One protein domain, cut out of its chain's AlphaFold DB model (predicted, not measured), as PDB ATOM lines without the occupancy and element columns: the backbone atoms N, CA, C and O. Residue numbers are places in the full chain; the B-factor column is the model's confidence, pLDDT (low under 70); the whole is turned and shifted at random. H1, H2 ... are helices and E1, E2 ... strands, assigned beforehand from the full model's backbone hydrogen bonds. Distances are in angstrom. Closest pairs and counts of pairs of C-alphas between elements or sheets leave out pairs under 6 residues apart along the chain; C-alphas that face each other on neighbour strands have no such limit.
ATOM      1  N   SER A 236     192.146 217.569 123.185       92.50
ATOM      2  CA  SER A 236     192.161 218.995 123.538       92.50
ATOM      3  C   SER A 236     191.352 219.774 122.506       92.50
ATOM      4  O   SER A 236     191.594 219.658 121.306       92.50
ATOM      5  N   THR A 237     190.367 220.545 122.948       91.38
ATOM      6  CA  THR A 237     189.418 221.212 122.054       91.38
ATOM      7  C   THR A 237     188.977 222.543 122.641       91.38
ATOM      8  O   THR A 237     188.694 222.634 123.832       91.38
ATOM      9  N   LEU A 238     188.866 223.551 121.780       90.62
ATOM     10  CA  LEU A 238     188.225 224.831 122.061       90.62
ATOM     11  C   LEU A 238     187.071 225.008 121.066       90.62
ATOM     12  O   LEU A 238     187.245 224.770 119.872       90.62
ATOM     13  N   MET A 239     185.897 225.391 121.555       90.12
ATOM     14  CA  MET A 239     184.681 225.584 120.768       90.12
ATOM     15  C   MET A 239     184.109 226.973 121.028       90.12
ATOM     16  O   MET A 239     184.108 227.451 122.161       90.12
ATOM     17  N   SER A 240     183.596 227.594 119.969       90.38
ATOM     18  CA  SER A 240     182.912 228.883 120.010       90.38
ATOM     19  C   SER A 240     181.559 228.766 119.312       90.38
ATOM     20  O   SER A 240     181.468 228.143 118.253       90.38
ATOM     21  N   LEU A 241     180.517 229.346 119.902       92.12
ATOM     22  CA  LEU A 241     179.172 229.410 119.340       92.12
ATOM     23  C   LEU A 241     178.635 230.832 119.463       92.12
ATOM     24  O   LEU A 241     178.372 231.308 120.566       92.12
ATOM     25  N   SER A 242     178.447 231.486 118.321       93.38
ATOM     26  CA  SER A 242     177.828 232.808 118.231       93.38
ATOM     27  C   SER A 242     176.329 232.681 117.971       93.38
ATOM     28  O   SER A 242     175.898 231.849 117.172       93.38
ATOM     29  N   TRP A 243     175.529 233.510 118.632       94.12
ATOM     30  CA  TRP A 243     174.075 233.546 118.478       94.12
ATOM     31  C   TRP A 243     173.568 234.989 118.476       94.12
ATOM     32  O   TRP A 243     174.240 235.900 118.965       94.12
ATOM     33  N   ALA A 244     172.407 235.205 117.864       93.44
ATOM     34  CA  ALA A 244     171.749 236.502 117.785       93.44
ATOM     35  C   ALA A 244     170.240 236.317 117.578       93.44
ATOM     36  O   ALA A 244     169.813 235.467 116.797       93.44
ATOM     37  N   PHE A 245     169.449 237.141 118.256       91.56
ATOM     38  CA  PHE A 245     167.999 237.231 118.152       91.56
ATOM     39  C   PHE A 245     167.600 238.688 117.909       91.56
ATOM     40  O   PHE A 245     168.285 239.611 118.355       91.56
ATOM     41  N   ARG A 246     166.467 238.889 117.234       86.56
ATOM     42  CA  ARG A 246     165.774 240.181 117.241       86.56
ATOM     43  C   ARG A 246     165.074 240.343 118.580       86.56
ATOM     44  O   ARG A 246     164.375 239.434 119.023       86.56
ATOM     45  N   ASP A 247     165.287 241.486 119.201       81.50
ATOM     46  CA  ASP A 247     164.542 241.911 120.365       81.50
ATOM     47  C   ASP A 247     163.135 242.333 119.955       81.50
ATOM     48  O   ASP A 247     162.937 243.043 118.967       81.50
ATOM     49  N   ASP A 248     162.155 241.885 120.726       79.06
ATOM     50  CA  ASP A 248     160.762 242.075 120.370       79.06
ATOM     51  C   ASP A 248     160.279 243.517 120.604       79.06
ATOM     52  O   ASP A 248     159.387 243.971 119.884       79.06
ATOM     53  N   GLU A 249     160.882 244.249 121.540       77.69
ATOM     54  CA  GLU A 249     160.500 245.627 121.873       77.69
ATOM     55  C   GLU A 249     161.231 246.655 121.002       77.69
ATOM     56  O   GLU A 249     160.620 247.581 120.470       77.69
ATOM     57  N   SER A 250     162.544 246.490 120.838       77.12
ATOM     58  CA  SER A 250     163.410 247.471 120.173       77.12
ATOM     59  C   SER A 250     163.710 247.168 118.702       77.12
ATOM     60  O   SER A 250     164.341 247.992 118.041       77.12
ATOM     61  N   ASP A 251     163.328 245.987 118.190       77.94
ATOM     62  CA  ASP A 251     163.797 245.434 116.899       77.94
ATOM     63  C   ASP A 251     165.341 245.346 116.811       77.94
ATOM     64  O   ASP A 251     165.905 245.080 115.749       77.94
ATOM     65  N   GLY A 252     166.052 245.557 117.926       83.00
ATOM     66  CA  GLY A 252     167.507 245.507 118.016       83.00
ATOM     67  C   GLY A 252     168.044 244.078 118.016       83.00
ATOM     68  O   GLY A 252     167.305 243.117 118.214       83.00
ATOM     69  N   ILE A 253     169.351 243.921 117.805       88.81
ATOM     70  CA  ILE A 253     170.007 242.616 117.936       88.81
ATOM     71  C   ILE A 253     170.439 242.399 119.386       88.81
ATOM     72  O   ILE A 253     171.228 243.168 119.934       88.81
ATOM     73  N   LYS A 254     169.959 241.310 119.990       88.44
ATOM     74  CA  LYS A 254     170.487 240.743 121.237       88.44
ATOM     75  C   LYS A 254     171.246 239.469 120.899       88.44
ATOM     76  O   LYS A 254     170.718 238.599 120.218       88.44
ATOM     77  N   GLY A 255     172.483 239.337 121.357       90.81
ATOM     78  CA  GLY A 255     173.318 238.206 120.973       90.81
ATOM     79  C   GLY A 255     174.542 238.037 121.853       90.81
ATOM     80  O   GLY A 255     174.782 238.815 122.778       90.81
ATOM     81  N   GLY A 256     175.344 237.028 121.536       92.25
ATOM     82  CA  GLY A 256     176.582 236.757 122.250       92.25
ATOM     83  C   GLY A 256     177.389 235.634 121.623       92.25
ATOM     84  O   GLY A 256     176.962 234.992 120.664       92.25
ATOM     85  N   THR A 257     178.551 235.383 122.221       92.31
ATOM     86  CA  THR A 257     179.424 234.267 121.865       92.31
ATOM     87  C   THR A 257     179.707 233.442 123.110       92.31
ATOM     88  O   THR A 257     180.137 233.962 124.140       92.31
ATOM     89  N   ILE A 258     179.455 232.143 123.014       90.69
ATOM     90  CA  ILE A 258     179.751 231.150 124.038       90.69
ATOM     91  C   ILE A 258     181.071 230.501 123.665       90.69
ATOM     92  O   ILE A 258     181.185 229.954 122.573       90.69
ATOM     93  N   ILE A 259     182.048 230.534 124.569       90.69
ATOM     94  CA  ILE A 259     183.350 229.909 124.339       90.69
ATOM     95  C   ILE A 259     183.654 228.960 125.487       90.69
ATOM     96  O   ILE A 259     183.528 229.316 126.659       90.69
ATOM     97  N   THR A 260     184.030 227.737 125.144       91.19
ATOM     98  CA  THR A 260     184.301 226.656 126.090       91.19
ATOM     99  C   THR A 260     185.343 225.715 125.504       91.19
ATOM    100  O   THR A 260     185.490 225.611 124.288       91.19
ATOM    101  N   GLY A 261     186.092 225.030 126.360       90.50
ATOM    102  CA  GLY A 261     187.058 224.047 125.913       90.50
ATOM    103  C   GLY A 261     187.429 223.042 126.987       90.50
ATOM    104  O   GLY A 261     187.058 223.163 128.158       90.50
ATOM    105  N   TYR A 262     188.197 222.052 126.563       92.44
ATOM    106  CA  TYR A 262     188.816 221.046 127.409       92.44
ATOM    107  C   TYR A 262     190.262 220.841 126.962       92.44
ATOM    108  O   TYR A 262     190.528 220.702 125.770       92.44
ATOM    109  N   ASP A 263     191.190 220.814 127.912       91.69
ATOM    110  CA  ASP A 263     192.596 220.501 127.678       91.69
ATOM    111  C   ASP A 263     192.857 219.053 128.115       91.69
ATOM    112  O   ASP A 263     192.831 218.722 129.304       91.69
ATOM    113  N   ALA A 264     193.105 218.167 127.150       91.38
ATOM    114  CA  ALA A 264     193.380 216.760 127.412       91.38
ATOM    115  C   ALA A 264     194.754 216.520 128.050       91.38
ATOM    116  O   ALA A 264     194.937 215.478 128.679       91.38
ATOM    117  N   TYR A 265     195.700 217.452 127.944       91.50
ATOM    118  CA  TYR A 265     196.978 217.340 128.644       91.50
ATOM    119  C   TYR A 265     196.808 217.674 130.128       91.50
ATOM    120  O   TYR A 265     197.205 216.894 130.990       91.50
ATOM    121  N   LYS A 266     196.133 218.791 130.430       90.38
ATOM    122  CA  LYS A 266     195.852 219.218 131.816       90.38
ATOM    123  C   LYS A 266     194.689 218.469 132.470       90.38
ATOM    124  O   LYS A 266     194.471 218.618 133.668       90.38
ATOM    125  N   GLN A 267     193.942 217.684 131.693       90.00
ATOM    126  CA  GLN A 267     192.734 216.968 132.118       90.00
ATOM    127  C   GLN A 267     191.680 217.888 132.760       90.00
ATOM    128  O   GLN A 267     190.981 217.490 133.692       90.00
ATOM    129  N   ALA A 268     191.561 219.119 132.260       90.19
ATOM    130  CA  ALA A 268     190.740 220.162 132.866       90.19
ATOM    131  C   ALA A 268     190.016 221.015 131.808       90.19
ATOM    132  O   ALA A 268     190.508 221.150 130.684       90.19
ATOM    133  N   PRO A 269     188.860 221.617 132.150       88.50
ATOM    134  CA  PRO A 269     188.237 222.645 131.325       88.50
ATOM    135  C   PRO A 269     189.182 223.824 131.094       88.50
ATOM    136  O   PRO A 269     189.887 224.256 132.010       88.50
ATOM    137  N   VAL A 270     189.156 224.382 129.887       88.12
ATOM    138  CA  VAL A 270     189.835 225.652 129.612       88.12
ATOM    139  C   VAL A 270     188.970 226.755 130.222       88.12
ATOM    140  O   VAL A 270     187.826 226.945 129.810       88.12
ATOM    141  N   THR A 271     189.486 227.419 131.253       79.88
ATOM    142  CA  THR A 271     188.785 228.473 132.011       79.88
ATOM    143  C   THR A 271     189.464 229.830 131.851       79.88
ATOM    144  O   THR A 271     188.781 230.847 131.733       79.88
ATOM    145  N   ASP A 272     190.792 229.839 131.747       71.56
ATOM    146  CA  ASP A 272     191.587 231.050 131.568       71.56
ATOM    147  C   ASP A 272     191.708 231.442 130.088       71.56
ATOM    148  O   ASP A 272     192.008 230.609 129.233       71.56
ATOM    149  N   ASN A 273     191.523 232.734 129.788       65.12
ATOM    150  CA  ASN A 273     191.760 233.336 128.467       65.12
ATOM    151  C   ASN A 273     191.069 232.633 127.283       65.12
ATOM    152  O   ASN A 273     191.573 232.645 126.165       65.12
ATOM    153  N   CYS A 274     189.876 232.072 127.494       75.38
ATOM    154  CA  CYS A 274     189.106 231.436 126.419       75.38
ATOM    155  C   CYS A 274     188.705 232.402 125.293       75.38
ATOM    156  O   CYS A 274     188.372 231.960 124.198       75.38
ATOM    157  N   LYS A 275     188.695 233.715 125.543       82.31
ATOM    158  CA  LYS A 275     188.282 234.710 124.550       82.31
ATOM    159  C   LYS A 275     189.413 234.987 123.549       82.31
ATOM    160  O   LYS A 275     190.535 235.238 123.985       82.31
ATOM    161  N   PRO A 276     189.123 235.019 122.233       83.44
ATOM    162  CA  PRO A 276     190.042 235.546 121.232       83.44
ATOM    163  C   PRO A 276     190.530 236.948 121.599       83.44
ATOM    164  O   PRO A 276     189.798 237.734 122.205       83.44
ATOM    165  N   ILE A 277     191.752 237.276 121.184       86.38
ATOM    166  CA  ILE A 277     192.381 238.586 121.426       86.38
ATOM    167  C   ILE A 277     191.503 239.727 120.877       86.38
ATOM    168  O   ILE A 277     191.379 240.785 121.485       86.38
ATOM    169  N   ASP A 278     190.835 239.481 119.757       89.06
ATOM    170  CA  ASP A 278     189.952 240.381 119.019       89.06
ATOM    171  C   ASP A 278     188.455 240.090 119.257       89.06
ATOM    172  O   ASP A 278     187.610 240.455 118.438       89.06
ATOM    173  N   HIS A 279     188.096 239.462 120.386       88.00
ATOM    174  CA  HIS A 279     186.720 239.037 120.693       88.00
ATOM    175  C   HIS A 279     185.673 240.143 120.490       88.00
ATOM    176  O   HIS A 279     184.576 239.872 120.007       88.00
ATOM    177  N   LYS A 280     185.995 241.393 120.846       89.69
ATOM    178  CA  LYS A 280     185.078 242.527 120.669       89.69
ATOM    179  C   LYS A 280     184.778 242.783 119.188       89.69
ATOM    180  O   LYS A 280     183.613 242.850 118.814       89.69
ATOM    181  N   THR A 281     185.812 242.843 118.353       91.88
ATOM    182  CA  THR A 281     185.686 243.060 116.906       91.88
ATOM    183  C   THR A 281     184.921 241.922 116.234       91.88
ATOM    184  O   THR A 281     184.061 242.163 115.389       91.88
ATOM    185  N   GLN A 282     185.179 240.673 116.638       90.38
ATOM    186  CA  GLN A 282     184.448 239.512 116.120       90.38
ATOM    187  C   GLN A 282     182.964 239.548 116.500       90.38
ATOM    188  O   GLN A 282     182.108 239.236 115.671       90.38
ATOM    189  N   LEU A 283     182.650 239.951 117.734       91.06
ATOM    190  CA  LEU A 283     181.271 240.071 118.197       91.06
ATOM    191  C   LEU A 283     180.517 241.185 117.456       91.06
ATOM    192  O   LEU A 283     179.383 240.979 117.033       91.06
ATOM    193  N   GLU A 284     181.156 242.335 117.239       90.75
ATOM    194  CA  GLU A 284     180.588 243.437 116.453       90.75
ATOM    195  C   GLU A 284     180.339 243.025 114.996       90.75
ATOM    196  O   GLU A 284     179.254 243.259 114.460       90.75
ATOM    197  N   ALA A 285     181.300 242.342 114.365       92.56
ATOM    198  CA  ALA A 285     181.134 241.810 113.014       92.56
ATOM    199  C   ALA A 285     179.964 240.812 112.931       92.56
ATOM    200  O   ALA A 285     179.179 240.858 111.980       92.56
ATOM    201  N   TRP A 286     179.810 239.953 113.944       93.25
ATOM    202  CA  TRP A 286     178.685 239.024 114.042       93.25
ATOM    203  C   TRP A 286     177.340 239.745 114.183       93.25
ATOM    204  O   TRP A 286     176.392 239.396 113.483       93.25
ATOM    205  N   PHE A 287     177.248 240.775 115.027       91.38
ATOM    206  CA  PHE A 287     176.010 241.545 115.187       91.38
ATOM    207  C   PHE A 287     175.627 242.309 113.925       91.38
ATOM    208  O   PHE A 287     174.459 242.284 113.545       91.38
ATOM    209  N   ASN A 288     176.594 242.907 113.228       85.25
ATOM    210  CA  ASN A 288     176.344 243.574 111.948       85.25
ATOM    211  C   ASN A 288     175.830 242.587 110.891       85.25
ATOM    212  O   ASN A 288     174.886 242.881 110.157       85.25
ATOM    213  N   HIS A 289     176.425 241.395 110.834       90.75
ATOM    214  CA  HIS A 289     175.973 240.332 109.945       90.75
ATOM    215  C   HIS A 289     174.554 239.855 110.291       90.75
ATOM    216  O   HIS A 289     173.703 239.751 109.407       90.75
ATOM    217  N   ALA A 290     174.278 239.614 111.576       90.25
ATOM    218  CA  ALA A 290     172.963 239.197 112.048       90.25
ATOM    219  C   ALA A 290     171.889 240.263 111.779       90.25
ATOM    220  O   ALA A 290     170.801 239.916 111.321       90.25
ATOM    221  N   ASP A 291     172.193 241.551 111.984       86.19
ATOM    222  CA  ASP A 291     171.266 242.650 111.686       86.19
ATOM    223  C   ASP A 291     170.919 242.737 110.194       86.19
ATOM    224  O   ASP A 291     169.781 243.043 109.837       86.19
ATOM    225  N   ALA A 292     171.876 242.436 109.314       84.31
ATOM    226  CA  ALA A 292     171.657 242.474 107.874       84.31
ATOM    227  C   ALA A 292     170.765 241.326 107.363       84.31
ATOM    228  O   ALA A 292     170.087 241.492 106.348       84.31
ATOM    229  N   ILE A 293     170.776 240.171 108.036       87.00
ATOM    230  CA  ILE A 293     170.125 238.941 107.553       87.00
ATOM    231  C   ILE A 293     168.812 238.649 108.278       87.00
ATOM    232  O   ILE A 293     167.854 238.196 107.648       87.00
ATOM    233  N   LEU A 294     168.742 238.889 109.589       83.00
ATOM    234  CA  LEU A 294     167.533 238.618 110.359       83.00
ATOM    235  C   LEU A 294     166.431 239.595 109.959       83.00
ATOM    236  O   LEU A 294     166.592 240.816 110.065       83.00
TER     237      LEU A 294
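What this domain is: This is residues 236 to 294 of the 365 residues of an uncharacterized protein of Galerina marginata (strain CBS 339.88) (UniProt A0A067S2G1). A long, narrow hairpin of two antiparallel strands, E1 and E2, makes the longest axis, with a very short third strand, E3, folded back beside E2 near its last residues. One helix, H1, packs slantwise over one face of the E1 and E2 hairpin, with its last residues near the end where the link from E1 to E2 lies. The printed part has 59 residues with three named strands and one named helix, in the order E1, E2, E3, H1; the sheet runs E1, E2, E3, all antiparallel, and the class is mixed, helices and strands. The whole is loose, with a radius of gyration of the C-alphas of 14.5 A, and a rod in outline, spanning 45 by 21 by 16 A.

Where its parts are: E1 is residues 237 to 246, 30.7 A from first to last C-alpha, and begins with C-alpha 237 at (189.418, 221.212, 122.054). E2 follows as residues 253 to 263, 33.1 A long, with C-alpha 263 at (192.596, 220.501, 127.678). E3 is residues 268 to 270. H1 is residues 279 to 293, 21.2 A long, and ends with C-alpha 293 at (170.125, 238.941, 107.553).

How they stand to each other: The three strands form a meander, each strand the antiparallel neighbour of the one before, with E1 and E3 as edge strands. E1 and E2 form a hairpin, with 169 degrees between their directions. Across it N 239 and O 260 are 2.8 A apart and N 254 and O 245 are 2.9 A apart, within hydrogen-bond range. E2 and E3 form a second hairpin, at 145 degrees, with N 263 and O 268 within hydrogen-bond range at 2.9 A. H1 is on the sheet at a height of 8.4 A over the sheet, making two layers, a helix on one face of a sheet. It lies over E1 and E2 and runs slantwise to the strands, at 46 degrees to E2 on the local plane. The closest C-alphas of H1 and E2 are those of Asp 291 and Ile 253, 6.4 A apart, and those of H1 and E1 are Ala 290 and Ala 244, 6.5 A apart. In H1 every O i to N i+4 pair is within hydrogen-bond range.

The domain as a whole: The two C-alphas farthest apart are those of Glu 249 and Tyr 265, at 46.7 A. The printed part has no cut. The link from E2 to E3 is tight, and those from E1 to E2 and from E3 to H1 are short. The mean pLDDT of the printed part of this model is 87.6, and residue 273 is under 70.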